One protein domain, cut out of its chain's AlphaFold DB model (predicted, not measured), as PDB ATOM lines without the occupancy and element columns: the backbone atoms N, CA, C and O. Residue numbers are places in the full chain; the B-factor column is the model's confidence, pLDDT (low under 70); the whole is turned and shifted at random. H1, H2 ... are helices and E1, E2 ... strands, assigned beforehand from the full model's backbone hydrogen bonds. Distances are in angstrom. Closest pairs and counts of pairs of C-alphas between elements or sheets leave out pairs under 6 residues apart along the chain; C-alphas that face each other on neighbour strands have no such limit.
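Overview. This is residues 229 to 315 of the 342 residues of an uncharacterized protein of Callosobruchus maculatus (UniProt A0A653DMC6). Little regular structure: a small sheet of three strands lies toward one end and a lone helix, H1, at the other, joined by two long loops, residues 243 to 277 and 290 to 303. The printed part has 87 residues, 27 of them in named elements, E1, E2, H1, E3 along the chain; the class is mixed, and the mixed sheet runs E2, E1, E3. The whole is loose, radius of gyration of the C-alphas 15.5 A, spanning 43 by 30 by 25 A.

Arrangement. E1, residues 229 to 234, forms a hairpin with E2, residues 240 to 242, antiparallel at 132 degrees; N 233 and O 241 are within hydrogen-bond range, 2.8 A. E3, residues 304 to 309, is parallel to E1 at 30 degrees; N 230 and O 305 are within hydrogen-bond range, 2.9 A. H1, residues 278 to 289, is not on the sheet; its O i to N i+4 pairs are all within hydrogen-bond range.

Along the chain. E1, 16.6 A long, begins at C-alpha 229 (329.762, 106.272, 132.740). E2 is 6.6 A, H1 16.6 A. E3, 16.3 A, ends at C-alpha 309 (335.400, 116.163, 128.427).

Size, cuts and confidence. The farthest C-alphas, of His 275 and Ser 312, are 46.1 A apart. The printed part has no cut. The pLDDT is under 70 in 33 residues, among them 262 to 273 and 287 to 302.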
ATOM      1  N   THR A 229     328.909 105.253 133.359       91.38
ATOM      2  CA  THR A 229     329.762 106.272 132.740       91.38
ATOM      3  C   THR A 229     329.655 107.587 133.501       91.38
ATOM      4  O   THR A 229     328.594 108.208 133.545       91.38
ATOM      5  N   PHE A 230     330.760 108.025 134.100       91.56
ATOM      6  CA  PHE A 230     330.839 109.263 134.874       91.56
ATOM      7  C   PHE A 230     331.609 110.313 134.084       91.56
ATOM      8  O   PHE A 230     332.767 110.096 133.723       91.56
ATOM      9  N   GLN A 231     330.971 111.449 133.811       92.62
ATOM     10  CA  GLN A 231     331.566 112.505 132.996       92.62
ATOM     11  C   GLN A 231     332.124 113.627 133.872       92.62
ATOM     12  O   GLN A 231     331.444 114.126 134.771       92.62
ATOM     13  N   PHE A 232     333.348 114.048 133.574       93.00
ATOM     14  CA  PHE A 232     334.031 115.158 134.232       93.00
ATOM     15  C   PHE A 232     334.506 116.166 133.190       93.00
ATOM     16  O   PHE A 232     334.844 115.796 132.067       93.00
ATOM     17  N   LYS A 233     334.555 117.436 133.571       91.56
ATOM     18  CA  LYS A 233     335.269 118.498 132.861       91.56
ATOM     19  C   LYS A 233     336.408 118.996 133.748       91.56
ATOM     20  O   LYS A 233     336.353 118.828 134.966       91.56
ATOM     21  N   LEU A 234     337.426 119.587 133.143       85.69
ATOM     22  CA  LEU A 234     338.415 120.364 133.883       85.69
ATOM     23  C   LEU A 234     337.940 121.815 133.935       85.69
ATOM     24  O   LEU A 234     337.335 122.296 132.978       85.69
ATOM     25  N   ASP A 235     338.148 122.475 135.067       83.38
ATOM     26  CA  ASP A 235     338.006 123.925 135.154       83.38
ATOM     27  C   ASP A 235     339.306 124.643 134.768       83.38
ATOM     28  O   ASP A 235     340.312 124.008 134.444       83.38
ATOM     29  N   ASP A 236     339.284 125.976 134.818       81.12
ATOM     30  CA  ASP A 236     340.432 126.831 134.489       81.12
ATOM     31  C   ASP A 236     341.658 126.552 135.383       81.12
ATOM     32  O   ASP A 236     342.787 126.886 135.025       81.12
ATOM     33  N   PHE A 237     341.450 125.913 136.540       78.44
ATOM     34  CA  PHE A 237     342.493 125.498 137.478       78.44
ATOM     35  C   PHE A 237     342.887 124.023 137.317       78.44
ATOM     36  O   PHE A 237     343.590 123.475 138.167       78.44
ATOM     37  N   LEU A 238     342.450 123.369 136.233       75.81
ATOM     38  CA  LEU A 238     342.660 121.946 135.959       75.81
ATOM     39  C   LEU A 238     342.086 121.021 137.046       75.81
ATOM     40  O   LEU A 238     342.504 119.868 137.178       75.81
ATOM     41  N   ALA A 239     341.113 121.493 137.826       77.38
ATOM     42  CA  ALA A 239     340.411 120.673 138.793       77.38
ATOM     43  C   ALA A 239     339.238 119.943 138.127       77.38
ATOM     44  O   ALA A 239     338.488 120.486 137.315       77.38
ATOM     45  N   LEU A 240     339.076 118.670 138.489       82.94
ATOM     46  CA  LEU A 240     337.985 117.832 138.001       82.94
ATOM     47  C   LEU A 240     336.653 118.313 138.584       82.94
ATOM     48  O   LEU A 240     336.428 118.219 139.794       82.94
ATOM     49  N   GLN A 241     335.762 118.764 137.706       88.81
ATOM     50  CA  GLN A 241     334.377 119.098 138.014       88.81
ATOM     51  C   GLN A 241     333.439 118.066 137.370       88.81
ATOM     52  O   GLN A 241     333.524 117.834 136.160       88.81
ATOM     53  N   PRO A 242     332.541 117.421 138.132       92.56
ATOM     54  CA  PRO A 242     331.565 116.508 137.553       92.56
ATOM     55  C   PRO A 242     330.592 117.267 136.641       92.56
ATOM     56  O   PRO A 242     330.152 118.366 136.966       92.56
ATOM     57  N   LEU A 243     330.258 116.680 135.492       92.88
ATOM     58  CA  LEU A 243     329.277 117.247 134.556       92.88
ATOM     59  C   LEU A 243     327.834 116.936 134.967       92.88
ATOM     60  O   LEU A 243     326.950 117.753 134.738       92.88
ATOM     61  N   ASN A 244     327.609 115.761 135.558       93.06
ATOM     62  CA  ASN A 244     326.320 115.345 136.102       93.06
ATOM     63  C   ASN A 244     326.471 115.208 137.619       93.06
ATOM     64  O   ASN A 244     327.079 114.242 138.080       93.06
ATOM     65  N   THR A 245     326.004 116.195 138.382       92.25
ATOM     66  CA  THR A 245     326.116 116.227 139.848       92.25
ATOM     67  C   THR A 245     324.785 115.931 140.522       92.25
ATOM     68  O   THR A 245     323.744 116.400 140.071       92.25
ATOM     69  N   ASP A 246     324.819 115.200 141.635       87.81
ATOM     70  CA  ASP A 246     323.706 115.195 142.584       87.81
ATOM     71  C   ASP A 246     323.631 116.522 143.369       87.81
ATOM     72  O   ASP A 246     324.477 117.409 143.219       87.81
ATOM     73  N   SER A 247     322.612 116.658 144.218       86.06
ATOM     74  CA  SER A 247     322.422 117.816 145.103       86.06
ATOM     75  C   SER A 247     323.583 118.048 146.083       86.06
ATOM     76  O   SER A 247     323.691 119.132 146.650       86.06
ATOM     77  N   TYR A 248     324.470 117.063 146.254       84.44
ATOM     78  CA  TYR A 248     325.644 117.104 147.125       84.44
ATOM     79  C   TYR A 248     326.962 117.277 146.348       84.44
ATOM     80  O   TYR A 248     328.041 117.201 146.937       84.44
ATOM     81  N   GLY A 249     326.906 117.494 145.029       85.69
ATOM     82  CA  GLY A 249     328.085 117.683 144.181       85.69
ATOM     83  C   GLY A 249     328.825 116.395 143.796       85.69
ATOM     84  O   GLY A 249     329.930 116.468 143.251       85.69
ATOM     85  N   LYS A 250     328.259 115.206 144.043       86.75
ATOM     86  CA  LYS A 250     328.849 113.922 143.627       86.75
ATOM     87  C   LYS A 250     328.470 113.594 142.187       86.75
ATOM     88  O   LYS A 250     327.349 113.831 141.752       86.75
ATOM     89  N   SER A 251     329.410 113.004 141.449       89.25
ATOM     90  CA  SER A 251     329.191 112.591 140.057       89.25
ATOM     91  C   SER A 251     328.121 111.500 139.960       89.25
ATOM     92  O   SER A 251     328.170 110.533 140.720       89.25
ATOM     93  N   ARG A 252     327.187 111.616 139.015       91.44
ATOM     94  CA  ARG A 252     326.175 110.599 138.691       91.44
ATOM     95  C   ARG A 252     326.454 109.988 137.321       91.44
ATOM     96  O   ARG A 252     326.950 110.654 136.410       91.44
ATOM     97  N   CYS A 253     326.131 108.706 137.172       91.56
ATOM     98  CA  CYS A 253     326.236 108.008 135.899       91.56
ATOM     99  C   CYS A 253     325.327 108.677 134.861       91.56
ATOM    100  O   CYS A 253     324.161 108.938 135.142       91.56
ATOM    101  N   LYS A 254     325.826 108.917 133.647       91.56
ATOM    102  CA  LYS A 254     325.041 109.513 132.554       91.56
ATOM    103  C   LYS A 254     323.856 108.641 132.116       91.56
ATOM    104  O   LYS A 254     322.875 109.176 131.617       91.56
ATOM    105  N   ILE A 255     323.972 107.320 132.256       88.44
ATOM    106  CA  ILE A 255     322.983 106.354 131.753       88.44
ATOM    107  C   ILE A 255     321.897 106.099 132.804       88.44
ATOM    108  O   ILE A 255     320.722 106.286 132.523       88.44
ATOM    109  N   CYS A 256     322.279 105.714 134.024       87.12
ATOM    110  CA  CYS A 256     321.330 105.314 135.070       87.12
ATOM    111  C   CYS A 256     321.157 106.311 136.213       87.12
ATOM    112  O   CYS A 256     320.447 106.018 137.170       87.12
ATOM    113  N   ASN A 257     321.855 107.450 136.185       88.12
ATOM    114  CA  ASN A 257     321.861 108.435 137.271       88.12
ATOM    115  C   ASN A 257     322.234 107.872 138.658       88.12
ATOM    116  O   ASN A 257     322.048 108.540 139.677       88.12
ATOM    117  N   VAL A 258     322.828 106.676 138.726       87.69
ATOM    118  CA  VAL A 258     323.385 106.140 139.970       87.69
ATOM    119  C   VAL A 258     324.594 106.978 140.362       87.69
ATOM    120  O   VAL A 258     325.477 107.250 139.543       87.69
ATOM    121  N   THR A 259     324.627 107.410 141.618       87.62
ATOM    122  CA  THR A 259     325.737 108.189 142.162       87.62
ATOM    123  C   THR A 259     327.012 107.353 142.166       87.62
ATOM    124  O   THR A 259     327.008 106.171 142.519       87.62
ATOM    125  N   MET A 260     328.125 107.970 141.775       85.56
ATOM    126  CA  MET A 260     329.439 107.349 141.805       85.56
ATOM    127  C   MET A 260     329.750 106.941 143.240       85.56
ATOM    128  O   MET A 260     329.900 107.789 144.122       85.56
ATOM    129  N   LYS A 261     329.864 105.632 143.474       80.19
ATOM    130  CA  LYS A 261     330.375 105.114 144.739       80.19
ATOM    131  C   LYS A 261     331.848 105.496 144.809       80.19
ATOM    132  O   LYS A 261     332.696 104.818 144.236       80.19
ATOM    133  N   GLN A 262     332.159 106.597 145.490       69.19
ATOM    134  CA  GLN A 262     333.502 106.774 146.017       69.19
ATOM    135  C   GLN A 262     333.711 105.595 146.958       69.19
ATOM    136  O   GLN A 262     333.084 105.532 148.015       69.19
ATOM    137  N   LYS A 263     334.551 104.626 146.568       62.03
ATOM    138  CA  LYS A 263     335.128 103.744 147.579       62.03
ATOM    139  C   LYS A 263     335.731 104.690 148.598       62.03
ATOM    140  O   LYS A 263     336.487 105.571 148.193       62.03
ATOM    141  N   GLN A 264     335.300 104.576 149.846       47.28
ATOM    142  CA  GLN A 264     335.713 105.434 150.942       47.28
ATOM    143  C   GLN A 264     337.234 105.635 150.906       47.28
ATOM    144  O   GLN A 264     337.991 104.858 151.474       47.28
ATOM    145  N   PHE A 265     337.696 106.718 150.277       45.88
ATOM    146  CA  PHE A 265     339.007 107.278 150.578       45.88
ATOM    147  C   PHE A 265     339.027 107.767 152.034       45.88
ATOM    148  O   PHE A 265     340.099 107.985 152.582       45.88
ATOM    149  N   GLU A 266     337.863 107.840 152.691       46.16
ATOM    150  CA  GLU A 266     337.726 107.963 154.140       46.16
ATOM    151  C   GLU A 266     338.412 106.825 154.915       46.16
ATOM    152  O   GLU A 266     338.895 107.086 156.009       46.16
ATOM    153  N   GLN A 267     338.581 105.616 154.358       45.03
ATOM    154  CA  GLN A 267     339.290 104.533 155.067       45.03
ATOM    155  C   GLN A 267     340.818 104.573 154.912       45.03
ATOM    156  O   GLN A 267     341.531 103.887 155.638       45.03
ATOM    157  N   HIS A 268     341.354 105.387 153.997       42.72
ATOM    158  CA  HIS A 268     342.802 105.579 153.854       42.72
ATOM    159  C   HIS A 268     343.199 107.052 153.813       42.72
ATOM    160  O   HIS A 268     344.264 107.405 153.302       42.72
ATOM    161  N   ASN A 269     342.382 107.925 154.400       49.22
ATOM    162  CA  ASN A 269     342.895 109.203 154.838       49.22
ATOM    163  C   ASN A 269     343.871 108.880 155.980       49.22
ATOM    164  O   ASN A 269     343.425 108.408 157.025       49.22
ATOM    165  N   PRO A 270     345.194 109.081 155.827       50.31
ATOM    166  CA  PRO A 270     346.136 108.799 156.907       50.31
ATOM    167  C   PRO A 270     345.809 109.606 158.169       50.31
ATOM    168  O   PRO A 270     346.300 109.286 159.235       50.31
ATOM    169  N   TYR A 271     344.976 110.641 158.073       45.09
ATOM    170  CA  TYR A 271     344.487 111.382 159.230       45.09
ATOM    171  C   TYR A 271     343.541 110.591 160.148       45.09
ATOM    172  O   TYR A 271     343.458 110.919 161.327       45.09
ATOM    173  N   TYR A 272     342.846 109.575 159.625       45.81
ATOM    174  CA  TYR A 272     341.902 108.734 160.376       45.81
ATOM    175  C   TYR A 272     342.379 107.279 160.525       45.81
ATOM    176  O   TYR A 272     341.668 106.462 161.103       45.81
ATOM    177  N   ASP A 273     343.584 106.953 160.038       55.44
ATOM    178  CA  ASP A 273     344.297 105.745 160.471       55.44
ATOM    179  C   ASP A 273     344.469 105.879 161.994       55.44
ATOM    180  O   ASP A 273     344.944 106.912 162.460       55.44
ATOM    181  N   THR A 274     344.098 104.875 162.790       70.12
ATOM    182  CA  THR A 274     344.259 104.943 164.259       70.12
ATOM    183  C   THR A 274     345.720 105.164 164.667       70.12
ATOM    184  O   THR A 274     345.985 105.755 165.712       70.12
ATOM    185  N   HIS A 275     346.671 104.781 163.800       71.25
ATOM    186  CA  HIS A 275     348.103 105.035 163.960       71.25
ATOM    187  C   HIS A 275     348.800 105.344 162.618       71.25
ATOM    188  O   HIS A 275     349.414 104.459 162.010       71.25
ATOM    189  N   PRO A 276     348.778 106.594 162.123       74.25
ATOM    190  CA  PRO A 276     349.498 106.922 160.905       74.25
ATOM    191  C   PRO A 276     350.998 106.972 161.159       74.25
ATOM    192  O   PRO A 276     351.476 107.585 162.113       74.25
ATOM    193  N   SER A 277     351.782 106.382 160.254       82.19
ATOM    194  CA  SER A 277     353.236 106.512 160.345       82.19
ATOM    195  C   SER A 277     353.660 107.980 160.192       82.19
ATOM    196  O   SER A 277     353.099 108.731 159.384       82.19
ATOM    197  N   ALA A 278     354.710 108.391 160.909       81.81
ATOM    198  CA  ALA A 278     355.265 109.747 160.831       81.81
ATOM    199  C   ALA A 278     355.623 110.165 159.389       81.81
ATOM    200  O   ALA A 278     355.547 111.339 159.018       81.81
ATOM    201  N   MET A 279     355.973 109.191 158.545       76.69
ATOM    202  CA  MET A 279     356.258 109.411 157.133       76.69
ATOM    203  C   MET A 279     354.986 109.721 156.324       76.69
ATOM    204  O   MET A 279     355.030 110.593 155.452       76.69
ATOM    205  N   LYS A 280     353.853 109.057 156.615       73.94
ATOM    206  CA  LYS A 280     352.551 109.373 156.000       73.94
ATOM    207  C   LYS A 280     352.110 110.792 156.376       73.94
ATOM    208  O   LYS A 280     351.747 111.557 155.485       73.94
ATOM    209  N   MET A 281     352.240 111.177 157.651       76.06
ATOM    210  CA  MET A 281     351.892 112.528 158.120       76.06
ATOM    211  C   MET A 281     352.759 113.622 157.484       76.06
ATOM    212  O   MET A 281     352.231 114.618 156.994       76.06
ATOM    213  N   ARG A 282     354.086 113.430 157.402       80.06
ATOM    214  CA  ARG A 282     354.970 114.391 156.711       80.06
ATOM    215  C   ARG A 282     354.616 114.548 155.238       80.06
ATOM    216  O   ARG A 282     354.618 115.668 154.738       80.06
ATOM    217  N   LYS A 283     354.310 113.447 154.545       72.81
ATOM    218  CA  LYS A 283     353.882 113.496 153.141       72.81
ATOM    219  C   LYS A 283     352.548 114.223 152.974       72.81
ATOM    220  O   LYS A 283     352.425 114.973 152.016       72.81
ATOM    221  N   ALA A 284     351.588 114.033 153.879       69.50
ATOM    222  CA  ALA A 284     350.321 114.763 153.858       69.50
ATOM    223  C   ALA A 284     350.535 116.273 154.069       69.50
ATOM    224  O   ALA A 284     350.124 117.064 153.230       69.50
ATOM    225  N   ALA A 285     351.300 116.666 155.093       74.75
ATOM    226  CA  ALA A 285     351.610 118.073 155.366       74.75
ATOM    227  C   ALA A 285     352.387 118.762 154.225       74.75
ATOM    228  O   ALA A 285     352.195 119.945 153.954       74.75
ATOM    229  N   LEU A 286     353.274 118.027 153.543       73.06
ATOM    230  CA  LEU A 286     353.965 118.514 152.344       73.06
ATOM    231  C   LEU A 286     353.013 118.707 151.158       73.06
ATOM    232  O   LEU A 286     353.220 119.634 150.385       73.06
ATOM    233  N   ARG A 287     351.986 117.860 151.010       63.75
ATOM    234  CA  ARG A 287     350.974 118.009 149.952       63.75
ATOM    235  C   ARG A 287     350.058 119.199 150.207       63.75
ATOM    236  O   ARG A 287     349.854 119.972 149.279       63.75
ATOM    237  N   ASP A 288     349.596 119.379 151.444       61.56
ATOM    238  CA  ASP A 288     348.780 120.539 151.833       61.56
ATOM    239  C   ASP A 288     349.523 121.852 151.584       61.56
ATOM    240  O   ASP A 288     348.971 122.776 150.995       61.56
ATOM    241  N   LYS A 289     350.815 121.919 151.937       69.56
ATOM    242  CA  LYS A 289     351.656 123.094 151.653       69.56
ATOM    243  C   LYS A 289     351.821 123.409 150.168       69.56
ATOM    244  O   LYS A 289     352.181 124.535 149.840       69.56
ATOM    245  N   LEU A 290     351.645 122.421 149.297       60.28
ATOM    246  CA  LEU A 290     351.771 122.586 147.852       60.28
ATOM    247  C   LEU A 290     350.415 122.805 147.170       60.28
ATOM    248  O   LEU A 290     350.393 122.901 145.949       60.28
ATOM    249  N   GLU A 291     349.302 122.810 147.917       50.50
ATOM    250  CA  GLU A 291     347.925 122.806 147.386       50.50
ATOM    251  C   GLU A 291     347.653 121.667 146.376       50.50
ATOM    252  O   GLU A 291     346.628 121.620 145.698       50.50
ATOM    253  N   LEU A 292     348.550 120.677 146.309       45.06
ATOM    254  CA  LEU A 292     348.460 119.507 145.443       45.06
ATOM    255  C   LEU A 292     347.620 118.442 146.147       45.06
ATOM    256  O   LEU A 292     348.109 117.369 146.522       45.06
ATOM    257  N   ALA A 293     346.336 118.732 146.340       48.62
ATOM    258  CA  ALA A 293     345.378 117.713 146.727       48.62
ATOM    259  C   ALA A 293     345.236 116.738 145.552       48.62
ATOM    260  O   ALA A 293     344.530 116.998 144.577       48.62
ATOM    261  N   GLN A 294     345.944 115.610 145.624       43.44
ATOM    262  CA  GLN A 294     345.786 114.509 144.681       43.44
ATOM    263  C   GLN A 294     344.338 114.008 144.779       43.44
ATOM    264  O   GLN A 294     344.004 113.173 145.617       43.44
ATOM    265  N   ARG A 295     343.458 114.523 143.918       48.09
ATOM    266  CA  ARG A 295     342.111 113.984 143.722       48.09
ATOM    267  C   ARG A 295     342.220 112.758 142.822       48.09
ATOM    268  O   ARG A 295     341.787 112.762 141.676       48.09
ATOM    269  N   THR A 296     342.872 111.708 143.317       46.84
ATOM    270  CA  THR A 296     342.813 110.395 142.675       46.84
ATOM    271  C   THR A 296     341.375 109.904 142.752       46.84
ATOM    272  O   THR A 296     340.876 109.610 143.836       46.84
ATOM    273  N   ILE A 297     340.693 109.829 141.609       54.59
ATOM    274  CA  ILE A 297     339.366 109.224 141.539       54.59
ATOM    275  C   ILE A 297     339.563 107.710 141.484       54.59
ATOM    276  O   ILE A 297     339.880 107.145 140.441       54.59
ATOM    277  N   GLY A 298     339.416 107.056 142.635       52.28
ATOM    278  CA  GLY A 298     339.359 105.600 142.713       52.28
ATOM    279  C   GLY A 298     338.000 105.120 142.225       52.28
ATOM    280  O   GLY A 298     337.011 105.240 142.945       52.28
ATOM    281  N   ILE A 299     337.945 104.588 141.006       54.00
ATOM    282  CA  ILE A 299     336.771 103.865 140.521       54.00
ATOM    283  C   ILE A 299     336.880 102.434 141.032       54.00
ATOM    284  O   ILE A 299     337.910 101.788 140.843       54.00
ATOM    285  N   THR A 300     335.818 101.908 141.630       48.50
ATOM    286  CA  THR A 300     335.724 100.468 141.870       48.50
ATOM    287  C   THR A 300     334.409  99.902 141.389       48.50
ATOM    288  O   THR A 300     333.353 100.489 141.614       48.50
ATOM    289  N   GLY A 301     334.522  98.750 140.736       52.53
ATOM    290  CA  GLY A 301     333.475  98.071 139.990       52.53
ATOM    291  C   GLY A 301     334.006  97.736 138.599       52.53
ATOM    292  O   GLY A 301     334.552  98.608 137.930       52.53
ATOM    293  N   GLU A 302     333.852  96.487 138.164       57.44
ATOM    294  CA  GLU A 302     334.265  96.035 136.821       57.44
ATOM    295  C   GLU A 302     333.563  96.817 135.698       57.44
ATOM    296  O   GLU A 302     334.055  96.907 134.577       57.44
ATOM    297  N   LYS A 303     332.420  97.435 136.021       70.19
ATOM    298  CA  LYS A 303     331.524  98.120 135.092       70.19
ATOM    299  C   LYS A 303     331.454  99.635 135.346       70.19
ATOM    300  O   LYS A 303     330.362 100.195 135.347       70.19
ATOM    301  N   ALA A 304     332.572 100.328 135.565       77.62
ATOM    302  CA  ALA A 304     332.572 101.795 135.655       77.62
ATOM    303  C   ALA A 304     333.668 102.451 134.796       77.62
ATOM    304  O   ALA A 304     334.825 102.044 134.809       77.62
ATOM    305  N   LYS A 305     333.287 103.494 134.052       84.62
ATOM    306  CA  LYS A 305     334.128 104.241 133.109       84.62
ATOM    307  C   LYS A 305     334.078 105.732 133.446       84.62
ATOM    308  O   LYS A 305     332.999 106.291 133.634       84.62
ATOM    309  N   ILE A 306     335.239 106.384 133.487       83.44
ATOM    310  CA  ILE A 306     335.341 107.847 133.563       83.44
ATOM    311  C   ILE A 306     335.564 108.403 132.162       83.44
ATOM    312  O   ILE A 306     336.418 107.919 131.419       83.44
ATOM    313  N   GLU A 307     334.819 109.447 131.822       86.44
ATOM    314  CA  GLU A 307     335.011 110.219 130.602       86.44
ATOM    315  C   GLU A 307     335.386 111.652 130.968       86.44
ATOM    316  O   GLU A 307     334.647 112.342 131.671       86.44
ATOM    317  N   LEU A 308     336.543 112.099 130.487       86.50
ATOM    318  CA  LEU A 308     336.985 113.476 130.636       86.50
ATOM    319  C   LEU A 308     336.628 114.251 129.369       86.50
ATOM    320  O   LEU A 308     337.123 113.947 128.282       86.50
ATOM    321  N   LYS A 309     335.759 115.248 129.503       86.44
ATOM    322  CA  LYS A 309     335.400 116.163 128.427       86.44
ATOM    323  C   LYS A 309     336.362 117.346 128.460       86.44
ATOM    324  O   LYS A 309     336.166 118.286 129.225       86.44
ATOM    325  N   CYS A 310     337.401 117.276 127.638       79.62
ATOM    326  CA  CYS A 310     338.292 118.408 127.395       79.62
ATOM    327  C   CYS A 310     337.606 119.398 126.445       79.62
ATOM    328  O   CYS A 310     336.958 118.988 125.476       79.62
ATOM    329  N   THR A 311     337.733 120.693 126.714       77.00
ATOM    330  CA  THR A 311     337.292 121.729 125.776       77.00
ATOM    331  C   THR A 311     338.286 121.840 124.620       77.00
ATOM    332  O   THR A 311     339.425 121.392 124.717       77.00
ATOM    333  N   SER A 312     337.880 122.399 123.479       66.88
ATOM    334  CA  SER A 312     338.779 122.575 122.327       66.88
ATOM    335  C   SER A 312     339.965 123.504 122.611       66.88
ATOM    336  O   SER A 312     340.930 123.480 121.859       66.88
ATOM    337  N   ALA A 313     339.917 124.284 123.697       64.19
ATOM    338  CA  ALA A 313     341.042 125.083 124.180       64.19
ATOM    339  C   ALA A 313     342.140 124.236 124.859       64.19
ATOM    340  O   ALA A 313     343.254 124.711 125.046       64.19
ATOM    341  N   ASP A 314     341.859 122.968 125.166       65.00
ATOM    342  CA  ASP A 314     342.735 122.067 125.919       65.00
ATOM    343  C   ASP A 314     343.605 121.178 125.008       65.00
ATOM    344  O   ASP A 314     343.894 120.017 125.325       65.00
ATOM    345  N   ASP A 315     344.022 121.670 123.840       65.81
ATOM    346  CA  ASP A 315     344.917 120.905 122.957       65.81
ATOM    347  C   ASP A 315     346.274 120.604 123.627       65.81
ATOM    348  O   ASP A 315     346.879 119.554 123.380       65.81
TER     349      ASP A 315